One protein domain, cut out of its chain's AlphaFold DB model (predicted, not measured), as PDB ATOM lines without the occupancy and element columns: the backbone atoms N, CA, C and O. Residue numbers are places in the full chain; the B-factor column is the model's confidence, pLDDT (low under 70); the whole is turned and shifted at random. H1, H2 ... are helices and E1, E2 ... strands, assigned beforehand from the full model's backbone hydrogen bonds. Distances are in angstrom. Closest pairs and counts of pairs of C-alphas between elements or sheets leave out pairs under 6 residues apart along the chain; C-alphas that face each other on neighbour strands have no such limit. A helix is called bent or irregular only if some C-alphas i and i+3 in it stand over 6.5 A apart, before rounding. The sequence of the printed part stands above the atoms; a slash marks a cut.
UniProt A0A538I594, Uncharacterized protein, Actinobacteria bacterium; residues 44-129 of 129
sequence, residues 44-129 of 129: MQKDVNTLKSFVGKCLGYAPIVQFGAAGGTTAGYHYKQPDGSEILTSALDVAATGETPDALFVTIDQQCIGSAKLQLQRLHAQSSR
ATOM      1  N   MET A  44     237.704 118.761 161.312       84.88
ATOM      2  CA  MET A  44     237.832 119.536 160.078       84.88
ATOM      3  C   MET A  44     236.805 120.674 160.012       84.88
ATOM      4  O   MET A  44     237.140 121.794 159.640       84.88
ATOM      5  N   GLN A  45     235.571 120.433 160.464       90.19
ATOM      6  CA  GLN A  45     234.543 121.469 160.578       90.19
ATOM      7  C   GLN A  45     234.969 122.606 161.523       90.19
ATOM      8  O   GLN A  45     234.745 123.778 161.217       90.19
ATOM      9  N   LYS A  46     235.595 122.281 162.664       87.75
ATOM     10  CA  LYS A  46     236.122 123.280 163.609       87.75
ATOM     11  C   LYS A  46     237.281 124.070 163.010       87.75
ATOM     12  O   LYS A  46     237.325 125.289 163.180       87.75
ATOM     13  N   ASP A  47     238.174 123.404 162.289       82.31
ATOM     14  CA  ASP A  47     239.332 124.042 161.663       82.31
ATOM     15  C   ASP A  47     238.878 125.007 160.555       82.31
ATOM     16  O   ASP A  47     239.288 126.167 160.533       82.31
ATOM     17  N   VAL A  48     237.918 124.589 159.718       88.12
ATOM     18  CA  VAL A  48     237.288 125.450 158.703       88.12
ATOM     19  C   VAL A  48     236.591 126.650 159.341       88.12
ATOM     20  O   VAL A  48     236.736 127.768 158.852       88.12
ATOM     21  N   ASN A  49     235.853 126.459 160.436       87.56
ATOM     22  CA  ASN A  49     235.193 127.568 161.126       87.56
ATOM     23  C   ASN A  49     236.211 128.550 161.730       87.56
ATOM     24  O   ASN A  49     236.009 129.763 161.666       87.56
ATOM     25  N   THR A  50     237.323 128.036 162.262       85.62
ATOM     26  CA  THR A  50     238.424 128.857 162.782       85.62
ATOM     27  C   THR A  50     239.054 129.683 161.666       85.62
ATOM     28  O   THR A  50     239.211 130.895 161.819       85.62
ATOM     29  N   LEU A  51     239.343 129.062 160.519       84.88
ATOM     30  CA  LEU A  51     239.904 129.750 159.362       84.88
ATOM     31  C   LEU A  51     238.936 130.798 158.803       84.88
ATOM     32  O   LEU A  51     239.346 131.928 158.567       84.88
ATOM     33  N   LYS A  52     237.647 130.468 158.653       89.31
ATOM     34  CA  LYS A  52     236.622 131.430 158.217       89.31
ATOM     35  C   LYS A  52     236.544 132.635 159.149       89.31
ATOM     36  O   LYS A  52     236.473 133.763 158.672       89.31
ATOM     37  N   SER A  53     236.586 132.409 160.464       87.88
ATOM     38  CA  SER A  53     236.591 133.506 161.433       87.88
ATOM     39  C   SER A  53     237.863 134.344 161.347       87.88
ATOM     40  O   SER A  53     237.775 135.549 161.555       87.88
ATOM     41  N   PHE A  54     239.025 133.737 161.095       86.25
ATOM     42  CA  PHE A  54     240.263 134.488 160.900       86.25
ATOM     43  C   PHE A  54     240.177 135.326 159.625       86.25
ATOM     44  O   PHE A  54     240.322 136.536 159.695       86.25
ATOM     45  N   VAL A  55     239.839 134.718 158.488       87.94
ATOM     46  CA  VAL A  55     239.699 135.423 157.206       87.94
ATOM     47  C   VAL A  55     238.714 136.587 157.326       87.94
ATOM     48  O   VAL A  55     239.061 137.701 156.965       87.94
ATOM     49  N   GLY A  56     237.525 136.365 157.892       88.50
ATOM     50  CA  GLY A  56     236.501 137.407 157.985       88.50
ATOM     51  C   GLY A  56     236.810 138.544 158.964       88.50
ATOM     52  O   GLY A  56     236.233 139.615 158.827       88.50
ATOM     53  N   LYS A  57     237.679 138.326 159.960       88.38
ATOM     54  CA  LYS A  57     238.035 139.354 160.958       88.38
ATOM     55  C   LYS A  57     239.378 140.018 160.688       88.38
ATOM     56  O   LYS A  57     239.578 141.150 161.097       88.38
ATOM     57  N   CYS A  58     240.298 139.284 160.076       89.88
ATOM     58  CA  CYS A  58     241.700 139.655 160.002       89.88
ATOM     59  C   CYS A  58     242.167 139.948 158.590       89.88
ATOM     60  O   CYS A  58     243.173 140.630 158.456       89.88
ATOM     61  N   LEU A  59     241.509 139.418 157.553       91.31
ATOM     62  CA  LEU A  59     241.889 139.715 156.178       91.31
ATOM     63  C   LEU A  59     240.981 140.798 155.615       91.31
ATOM     64  O   LEU A  59     239.756 140.676 155.620       91.31
ATOM     65  N   GLY A  60     241.615 141.844 155.108       91.00
ATOM     66  CA  GLY A  60     240.977 142.904 154.351       91.00
ATOM     67  C   GLY A  60     241.584 143.017 152.961       91.00
ATOM     68  O   GLY A  60     242.428 142.218 152.543       91.00
ATOM     69  N   TYR A  61     241.152 144.046 152.247       90.62
ATOM     70  CA  TYR A  61     241.814 144.495 151.037       90.62
ATOM     71  C   TYR A  61     242.003 146.007 151.100       90.62
ATOM     72  O   TYR A  61     241.147 146.719 151.624       90.62
ATOM     73  N   ALA A  62     243.118 146.487 150.562       88.81
ATOM     74  CA  ALA A  62     243.369 147.903 150.352       88.81
ATOM     75  C   ALA A  62     243.514 148.170 148.847       88.81
ATOM     76  O   ALA A  62     244.259 147.442 148.177       88.81
ATOM     77  N   PRO A  63     242.798 149.165 148.299       88.69
ATOM     78  CA  PRO A  63     243.015 149.626 146.935       88.69
ATOM     79  C   PRO A  63     244.332 150.398 146.863       88.69
ATOM     80  O   PRO A  63     244.568 151.262 147.700       88.69
ATOM     81  N   ILE A  64     245.177 150.086 145.882       86.38
ATOM     82  CA  ILE A  64     246.495 150.705 145.713       86.38
ATOM     83  C   ILE A  64     246.590 151.381 144.349       86.38
ATOM     84  O   ILE A  64     246.145 150.815 143.346       86.38
ATOM     85  N   VAL A  65     247.210 152.558 144.326       84.12
ATOM     86  CA  VAL A  65     247.640 153.266 143.115       84.12
ATOM     87  C   VAL A  65     249.167 153.221 142.996       84.12
ATOM     88  O   VAL A  65     249.884 153.295 143.996       84.12
ATOM     89  N   GLN A  66     249.675 153.039 141.776       74.88
ATOM     90  CA  GLN A  66     251.099 152.816 141.493       74.88
ATOM     91  C   GLN A  66     251.925 154.115 141.496       74.88
ATOM     92  O   GLN A  66     253.137 154.076 141.730       74.88
ATOM     93  N   PHE A  67     251.286 155.254 141.222       73.81
ATOM     94  CA  PHE A  67     251.963 156.528 140.952       73.81
ATOM     95  C   PHE A  67     251.560 157.663 141.908       73.81
ATOM     96  O   PHE A  67     251.870 158.820 141.637       73.81
ATOM     97  N   GLY A  68     250.915 157.346 143.035       67.31
ATOM     98  CA  GLY A  68     250.315 158.349 143.920       67.31
ATOM     99  C   GLY A  68     249.023 158.945 143.347       67.31
ATOM    100  O   GLY A  68     248.452 158.414 142.394       67.31
ATOM    101  N   ALA A  69     248.540 160.031 143.954       65.62
ATOM    102  CA  ALA A  69     247.260 160.640 143.597       65.62
ATOM    103  C   ALA A  69     247.297 161.259 142.189       65.62
ATOM    104  O   ALA A  69     248.153 162.093 141.882       65.62
ATOM    105  N   ALA A  70     246.315 160.924 141.349       58.16
ATOM    106  CA  ALA A  70     246.264 161.374 139.951       58.16
ATOM    107  C   ALA A  70     246.007 162.893 139.798       58.16
ATOM    108  O   ALA A  70     246.109 163.434 138.698       58.16
ATOM    109  N   GLY A  71     245.654 163.579 140.893       57.94
ATOM    110  CA  GLY A  71     245.186 164.969 140.907       57.94
ATOM    111  C   GLY A  71     246.105 166.004 141.567       57.94
ATOM    112  O   GLY A  71     245.701 167.161 141.666       57.94
ATOM    113  N   GLY A  72     247.306 165.649 142.034       56.31
ATOM    114  CA  GLY A  72     248.187 166.638 142.663       56.31
ATOM    115  C   GLY A  72     249.417 166.061 143.355       56.31
ATOM    116  O   GLY A  72     249.416 164.931 143.828       56.31
ATOM    117  N   THR A  73     250.458 166.891 143.442       56.44
ATOM    118  CA  THR A  73     251.833 166.624 143.915       56.44
ATOM    119  C   THR A  73     251.976 166.183 145.381       56.44
ATOM    120  O   THR A  73     253.077 166.189 145.927       56.44
ATOM    121  N   THR A  74     250.887 165.826 146.059       60.50
ATOM    122  CA  THR A  74     250.880 165.525 147.497       60.50
ATOM    123  C   THR A  74     251.179 164.064 147.837       60.50
ATOM    124  O   THR A  74     251.400 163.769 149.009       60.50
ATOM    125  N   ALA A  75     251.206 163.162 146.852       62.38
ATOM    126  CA  ALA A  75     251.498 161.739 147.037       62.38
ATOM    127  C   ALA A  75     252.288 161.181 145.840       62.38
ATOM    128  O   ALA A  75     252.085 161.625 144.714       62.38
ATOM    129  N   GLY A  76     253.175 160.206 146.071       69.44
ATOM    130  CA  GLY A  76     254.099 159.698 145.044       69.44
ATOM    131  C   GLY A  76     255.518 160.262 145.152       69.44
ATOM    132  O   GLY A  76     255.755 161.268 145.822       69.44
ATOM    133  N   TYR A  77     256.482 159.625 144.479       69.75
ATOM    134  CA  TYR A  77     257.776 160.264 144.244       69.75
ATOM    135  C   TYR A  77     257.681 161.130 142.989       69.75
ATOM    136  O   TYR A  77     257.401 160.629 141.899       69.75
ATOM    137  N   HIS A  78     257.933 162.427 143.142       74.62
ATOM    138  CA  HIS A  78     257.969 163.390 142.045       74.62
ATOM    139  C   HIS A  78     259.420 163.643 141.631       74.62
ATOM    140  O   HIS A  78     260.250 164.033 142.454       74.62
ATOM    141  N   TYR A  79     259.732 163.391 140.361       71.19
ATOM    142  CA  TYR A  79     261.051 163.627 139.784       71.19
ATOM    143  C   TYR A  79     260.951 164.654 138.669       71.19
ATOM    144  O   TYR A  79     260.136 164.525 137.756       71.19
ATOM    145  N   LYS A  80     261.854 165.633 138.706       82.25
ATOM    146  CA  LYS A  80     262.080 166.549 137.595       82.25
ATOM    147  C   LYS A  80     263.259 166.049 136.771       82.25
ATOM    148  O   LYS A  80     264.365 165.900 137.294       82.25
ATOM    149  N   GLN A  81     263.013 165.759 135.502       81.62
ATOM    150  CA  GLN A  81     264.033 165.288 134.578       81.62
ATOM    151  C   GLN A  81     264.936 166.445 134.110       81.62
ATOM    152  O   GLN A  81     264.535 167.611 134.166       81.62
ATOM    153  N   PRO A  82     266.154 166.152 133.612       87.88
ATOM    154  CA  PRO A  82     267.063 167.173 133.083       87.88
ATOM    155  C   PRO A  82     266.508 167.956 131.883       87.88
ATOM    156  O   PRO A  82     266.931 169.085 131.650       87.88
ATOM    157  N   ASP A  83     265.562 167.380 131.138       92.06
ATOM    158  CA  ASP A  83     264.851 168.032 130.028       92.06
ATOM    159  C   ASP A  83     263.697 168.947 130.493       92.06
ATOM    160  O   ASP A  83     263.022 169.570 129.675       92.06
ATOM    161  N   GLY A  84     263.479 169.047 131.807       84.38
ATOM    162  CA  GLY A  84     262.441 169.867 132.422       84.38
ATOM    163  C   GLY A  84     261.076 169.189 132.549       84.38
ATOM    164  O   GLY A  84     260.190 169.787 133.161       84.38
ATOM    165  N   SER A  85     260.901 167.971 132.028       83.75
ATOM    166  CA  SER A  85     259.669 167.197 132.206       83.75
ATOM    167  C   SER A  85     259.545 166.630 133.626       83.75
ATOM    168  O   SER A  85     260.532 166.487 134.354       83.75
ATOM    169  N   GLU A  86     258.319 166.313 134.037       81.31
ATOM    170  CA  GLU A  86     258.022 165.775 135.365       81.31
ATOM    171  C   GLU A  86     257.508 164.337 135.261       81.31
ATOM    172  O   GLU A  86     256.671 164.025 134.413       81.31
ATOM    173  N   ILE A  87     258.012 163.462 136.134       75.62
ATOM    174  CA  ILE A  87     257.571 162.073 136.264       75.62
ATOM    175  C   ILE A  87     257.107 161.841 137.702       75.62
ATOM    176  O   ILE A  87     257.867 162.043 138.651       75.62
ATOM    177  N   LEU A  88     255.882 161.338 137.849       71.25
ATOM    178  CA  LEU A  88     255.442 160.655 139.064       71.25
ATOM    179  C   LEU A  88     255.826 159.178 138.952       71.25
ATOM    180  O   LEU A  88     255.480 158.514 137.975       71.25
ATOM    181  N   THR A  89     256.575 158.661 139.921       70.31
ATOM    182  CA  THR A  89     256.968 157.245 139.952       70.31
ATOM    183  C   THR A  89     256.882 156.649 141.362       70.31
ATOM    184  O   THR A  89     256.564 157.327 142.339       70.31
ATOM    185  N   SER A  90     257.094 155.336 141.414       62.91
ATOM    186  CA  SER A  90     256.616 154.333 142.372       62.91
ATOM    187  C   SER A  90     256.532 154.736 143.850       62.91
ATOM    188  O   SER A  90     257.436 154.418 144.623       62.91
ATOM    189  N   ALA A  91     255.399 155.285 144.287       67.62
ATOM    190  CA  ALA A  91     254.936 155.078 145.658       67.62
ATOM    191  C   ALA A  91     253.659 154.240 145.590       67.62
ATOM    192  O   ALA A  91     252.705 154.628 144.921       67.62
ATOM    193  N   LEU A  92     253.662 153.080 146.251       74.06
ATOM    194  CA  LEU A  92     252.428 152.338 146.485       74.06
ATOM    195  C   LEU A  92     251.641 153.116 147.536       74.06
ATOM    196  O   LEU A  92     252.056 153.151 148.694       74.06
ATOM    197  N   ASP A  93     250.545 153.741 147.122       79.56
ATOM    198  CA  ASP A  93     249.680 154.510 148.017       79.56
ATOM    199  C   ASP A  93     248.260 153.943 148.028       79.56
ATOM    200  O   ASP A  93     247.826 153.307 147.067       79.56
ATOM    201  N   VAL A  94     247.542 154.149 149.130       82.12
ATOM    202  CA  VAL A  94     246.145 153.734 149.251       82.12
ATOM    203  C   VAL A  94     245.284 154.698 148.441       82.12
ATOM    204  O   VAL A  94     245.332 155.904 148.662       82.12
ATOM    205  N   ALA A  95     244.481 154.166 147.517       83.75
ATOM    206  CA  ALA A  95     243.649 154.982 146.634       83.75
ATOM    207  C   ALA A  95     242.702 155.889 147.438       83.75
ATOM    208  O   ALA A  95     242.003 155.422 148.348       83.75
ATOM    209  N   ALA A  96     242.653 157.173 147.082       79.88
ATOM    210  CA  ALA A  96     241.753 158.128 147.710       79.88
ATOM    211  C   ALA A  96     240.298 157.928 147.246       79.88
ATOM    212  O   ALA A  96     239.999 157.264 146.250       79.88
ATOM    213  N   THR A  97     239.352 158.530 147.970       80.94
ATOM    214  CA  THR A  97     237.930 158.469 147.611       80.94
ATOM    215  C   THR A  97     237.692 159.057 146.219       80.94
ATOM    216  O   THR A  97     237.931 160.239 145.996       80.94
ATOM    217  N   GLY A  98     237.163 158.240 145.304       80.94
ATOM    218  CA  GLY A  98     236.884 158.632 143.917       80.94
ATOM    219  C   GLY A  98     237.997 158.287 142.925       80.94
ATOM    220  O   GLY A  98     237.788 158.445 141.724       80.94
ATOM    221  N   GLU A  99     239.139 157.773 143.389       79.00
ATOM    222  CA  GLU A  99     240.197 157.269 142.514       79.00
ATOM    223  C   GLU A  99     239.927 155.825 142.070       79.00
ATOM    224  O   GLU A  99     239.318 155.022 142.781       79.00
ATOM    225  N   THR A 100     240.390 155.488 140.863       85.12
ATOM    226  CA  THR A 100     240.354 154.111 140.361       85.12
ATOM    227  C   THR A 100     241.655 153.412 140.755       85.12
ATOM    228  O   THR A 100     242.714 153.893 140.363       85.12
ATOM    229  N   PRO A 101     241.613 152.302 141.513       88.00
ATOM    230  CA  PRO A 101     242.824 151.595 141.910       88.00
ATOM    231  C   PRO A 101     243.467 150.827 140.756       88.00
ATOM    232  O   PRO A 101     242.772 150.198 139.958       88.00
ATOM    233  N   ASP A 102     244.799 150.786 140.756       86.38
ATOM    234  CA  ASP A 102     245.597 149.960 139.843       86.38
ATOM    235  C   ASP A 102     245.648 148.494 140.307       86.38
ATOM    236  O   ASP A 102     245.739 147.567 139.499       86.38
ATOM    237  N   ALA A 103     245.578 148.267 141.626       87.19
ATOM    238  CA  ALA A 103     245.603 146.936 142.224       87.19
ATOM    239  C   ALA A 103     244.824 146.862 143.547       87.19
ATOM    240  O   ALA A 103     244.552 147.866 144.204       87.19
ATOM    241  N   LEU A 104     244.508 145.634 143.972       90.50
ATOM    242  CA  LEU A 104     244.017 145.335 145.316       90.50
ATOM    243  C   LEU A 104     245.070 144.518 146.059       90.50
ATOM    244  O   LEU A 104     245.483 143.456 145.587       90.50
ATOM    245  N   PHE A 105     245.483 144.991 147.229       89.00
ATOM    246  CA  PHE A 105     246.408 144.272 148.098       89.00
ATOM    247  C   PHE A 105     245.629 143.613 149.226       89.00
ATOM    248  O   PHE A 105     244.767 144.242 149.836       89.00
ATOM    249  N   VAL A 106     245.939 142.350 149.521       89.19
ATOM    250  CA  VAL A 106     245.412 141.689 150.719       89.19
ATOM    251  C   VAL A 106     246.107 142.289 151.931       89.19
ATOM    252  O   VAL A 106     247.337 142.314 151.997       89.19
ATOM    253  N   THR A 107     245.322 142.750 152.895       88.50
ATOM    254  CA  THR A 107     245.829 143.320 154.142       88.50
ATOM    255  C   THR A 107     245.509 142.406 155.313       88.50
ATOM    256  O   THR A 107     244.553 141.629 155.275       88.50
ATOM    257  N   ILE A 108     246.339 142.482 156.353       89.44
ATOM    258  CA  ILE A 108     246.105 141.803 157.626       89.44
ATOM    259  C   ILE A 108     245.872 142.878 158.680       89.44
ATOM    260  O   ILE A 108     246.710 143.765 158.836       89.44
ATOM    261  N   ASP A 109     244.757 142.789 159.402       87.12
ATOM    262  CA  ASP A 109     244.485 143.666 160.536       87.12
ATOM    263  C   ASP A 109     245.620 143.561 161.564       87.12
ATOM    264  O   ASP A 109     246.084 142.466 161.906       87.12
ATOM    265  N   GLN A 110     246.078 144.706 162.068       86.25
ATOM    266  CA  GLN A 110     247.223 144.768 162.968       86.25
ATOM    267  C   GLN A 110     247.013 143.937 164.246       86.25
ATOM    268  O   GLN A 110     247.959 143.312 164.734       86.25
ATOM    269  N   GLN A 111     245.779 143.856 164.753       87.38
ATOM    270  CA  GLN A 111     245.426 143.048 165.925       87.38
ATOM    271  C   GLN A 111     245.591 141.541 165.664       87.38
ATOM    272  O   GLN A 111     245.707 140.751 166.604       87.38
ATOM    273  N   CYS A 112     245.644 141.134 164.395       87.19
ATOM    274  CA  CYS A 112     245.759 139.745 163.979       87.19
ATOM    275  C   CYS A 112     247.188 139.286 163.654       87.19
ATOM    276  O   CYS A 112     247.409 138.087 163.480       87.19
ATOM    277  N   ILE A 113     248.179 140.183 163.601       81.31
ATOM    278  CA  ILE A 113     249.559 139.835 163.205       81.31
ATOM    279  C   ILE A 113     250.172 138.780 164.148       81.31
ATOM    280  O   ILE A 113     250.793 137.817 163.695       81.31
ATOM    281  N   GLY A 114     249.952 138.909 165.461       76.00
ATOM    282  CA  GLY A 114     250.461 137.951 166.452       76.00
ATOM    283  C   GLY A 114     249.743 136.595 166.432       76.00
ATOM    284  O   GLY A 114     250.367 135.545 166.600       76.00
ATOM    285  N   SER A 115     248.432 136.594 166.190       70.75
ATOM    286  CA  SER A 115     247.591 135.391 166.159       70.75
ATOM    287  C   SER A 115     247.680 134.629 164.831       70.75
ATOM    288  O   SER A 115     247.551 133.401 164.837       70.75
ATOM    289  N   ALA A 116     248.007 135.311 163.728       67.94
ATOM    290  CA  ALA A 116     248.205 134.716 162.407       67.94
ATOM    291  C   ALA A 116     249.289 133.624 162.418       67.94
ATOM    292  O   ALA A 116     249.068 132.508 161.939       67.94
ATOM    293  N   LYS A 117     250.441 133.907 163.043       67.31
ATOM    294  CA  LYS A 117     251.548 132.944 163.175       67.31
ATOM    295  C   LYS A 117     251.128 131.704 163.969       67.31
ATOM    296  O   LYS A 117     251.433 130.580 163.575       67.31
ATOM    297  N   LEU A 118     250.390 131.904 165.063       62.50
ATOM    298  CA  LEU A 118     249.967 130.825 165.957       62.50
ATOM    299  C   LEU A 118     248.902 129.917 165.315       62.50
ATOM    300  O   LEU A 118     248.909 128.704 165.525       62.50
ATOM    301  N   GLN A 119     247.988 130.481 164.521       68.25
ATOM    302  CA  GLN A 119     246.943 129.716 163.835       68.25
ATOM    303  C   GLN A 119     247.483 128.919 162.643       68.25
ATOM    304  O   GLN A 119     247.133 127.747 162.504       68.25
ATOM    305  N   LEU A 120     248.392 129.494 161.847       67.25
ATOM    306  CA  LEU A 120     249.049 128.779 160.746       67.25
ATOM    307  C   LEU A 120     249.877 127.588 161.248       67.25
ATOM    308  O   LEU A 120     249.791 126.498 160.686       67.25
ATOM    309  N   GLN A 121     250.615 127.756 162.350       69.38
ATOM    310  CA  GLN A 121     251.381 126.663 162.958       69.38
ATOM    311  C   GLN A 121     250.482 125.542 163.498       69.38
ATOM    312  O   GLN A 121     250.804 124.364 163.334       69.38
ATOM    313  N   ARG A 122     249.337 125.884 164.107       66.81
ATOM    314  CA  ARG A 122     248.367 124.889 164.593       66.81
ATOM    315  C   ARG A 122     247.738 124.089 163.456       66.81
ATOM    316  O   ARG A 122     247.618 122.877 163.596       66.81
ATOM    317  N   LEU A 123     247.391 124.739 162.346       65.81
ATOM    318  CA  LEU A 123     246.867 124.060 161.158       65.81
ATOM    319  C   LEU A 123     247.910 123.102 160.560       65.81
ATOM    320  O   LEU A 123     247.594 121.947 160.280       65.81
ATOM    321  N   HIS A 124     249.169 123.537 160.452       65.31
ATOM    322  CA  HIS A 124     250.254 122.704 159.922       65.31
ATOM    323  C   HIS A 124     250.505 121.464 160.795       65.31
ATOM    324  O   HIS A 124     250.518 120.342 160.297       65.31
ATOM    325  N   ALA A 125     250.603 121.642 162.117       63.97
ATOM    326  CA  ALA A 125     250.806 120.541 163.061       63.97
ATOM    327  C   ALA A 125     249.631 119.543 163.108       63.97
ATOM    328  O   ALA A 125     249.790 118.415 163.575       63.97
ATOM    329  N   GLN A 126     248.443 119.957 162.658       61.44
ATOM    330  CA  GLN A 126     247.260 119.107 162.581       61.44
ATOM    331  C   GLN A 126     247.096 118.405 161.229       61.44
ATOM    332  O   GLN A 126     246.453 117.363 161.213       61.44
ATOM    333  N   SER A 127     247.682 118.934 160.149       56.56
ATOM    334  CA  SER A 127     247.733 118.288 158.828       56.56
ATOM    335  C   SER A 127     248.775 117.167 158.746       56.56
ATOM    336  O   SER A 127     248.683 116.329 157.855       56.56
ATOM    337  N   SER A 128     249.781 117.165 159.625       57.38
ATOM    338  CA  SER A 128     250.866 116.168 159.633       57.38
ATOM    339  C   SER A 128     250.609 114.961 160.551       57.38
ATOM    340  O   SER A 128     251.542 114.213 160.834       57.38
ATOM    341  N   ARG A 129     249.380 114.780 161.052       47.81
ATOM    342  CA  ARG A 129     248.945 113.595 161.814       47.81
ATOM    343  C   ARG A 129     247.793 112.910 161.103       47.81
ATOM    344  O   ARG A 129     247.732 111.669 161.196       47.81
TER     345      ARG A 129
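What this domain is: This is residues 44 to 129 of the 129 residues of an uncharacterized protein of Actinobacteria bacterium (UniProt A0A538I594). A long, thin rod in three stretches: the helices H1 and H2 run roughly side by side and opposite ways at one end, a two-stranded ribbon of E1 and E4 continues from them through the middle, and the small hairpin of E2 and E3 makes the far end beyond two long links. Both ends of the printed part lie at the helical end. The printed part has 86 residues with two named helices and four named strands in the order H1, E1, E2, E3, E4, H2; its two sheets, E1 - E4 and E2 - E3, are antiparallel. The class is mixed, helices and strands, and the whole is extended, with a radius of gyration of the C-alphas of 19.9 A and spans of 65 by 26 by 19 A.

Where its parts are: H1, residues 44 to 58, begins at C-alpha 44 (237.832, 119.536, 160.078) and is 20.5 A long from first to last C-alpha. E1, residues 59 to 65, measures 19.7 A and ends at C-alpha 65 (247.640, 153.266, 143.115). E2, residues 77 to 80, and E3, residues 86 to 89, measure 10.1 A and 9.7 A. E4, residues 103 to 108, measures 16.2 A. H2, residues 110 to 127, measures 26.8 A and ends at C-alpha 127 (247.733, 118.288, 158.828); it is irregular, with C-alphas 111 and 114 7.2 A apart, and has a kink of 30 degrees near residue 117.

How they stand to each other: H1 and H2 only just touch, with 3 pairs of C-alphas within 8 A, the closest those of Cys 58 and Cys 112 at 5.7 A. They run opposite ways at a shallow tilt of 19 degrees. E1 and E4 are antiparallel neighbours at 145 degrees, with N 62 and O 105 at 2.9 A and N 60 and O 107 at 3.0 A, within hydrogen-bond range. Residues 64 to 65 of E1 also pair, antiparallel, with residues 93 to 94. E2 and E3 form an antiparallel hairpin at 155 degrees, with N 79 and O 87 at 2.9 A. E1 and E2 are apart, and so are E3 and E4. Every O i to N i+4 pair is within hydrogen-bond range in H1, and 10 of 14 are in H2.

The domain as a whole: The two C-alphas farthest apart, those of Asp 83 and Arg 129, are 65.0 A apart, while the first and last printed C-alphas are 12.7 A apart. The printed part has no cut, and Arg 129 is the chain's last residue. The links E1 to E2, with 11 residues, and E3 to E4, with 13, are long; the other three are tight. The mean pLDDT of the printed part is 77.8, and residues 68 to 77, 90 to 91 and 116 to 129 are under 70.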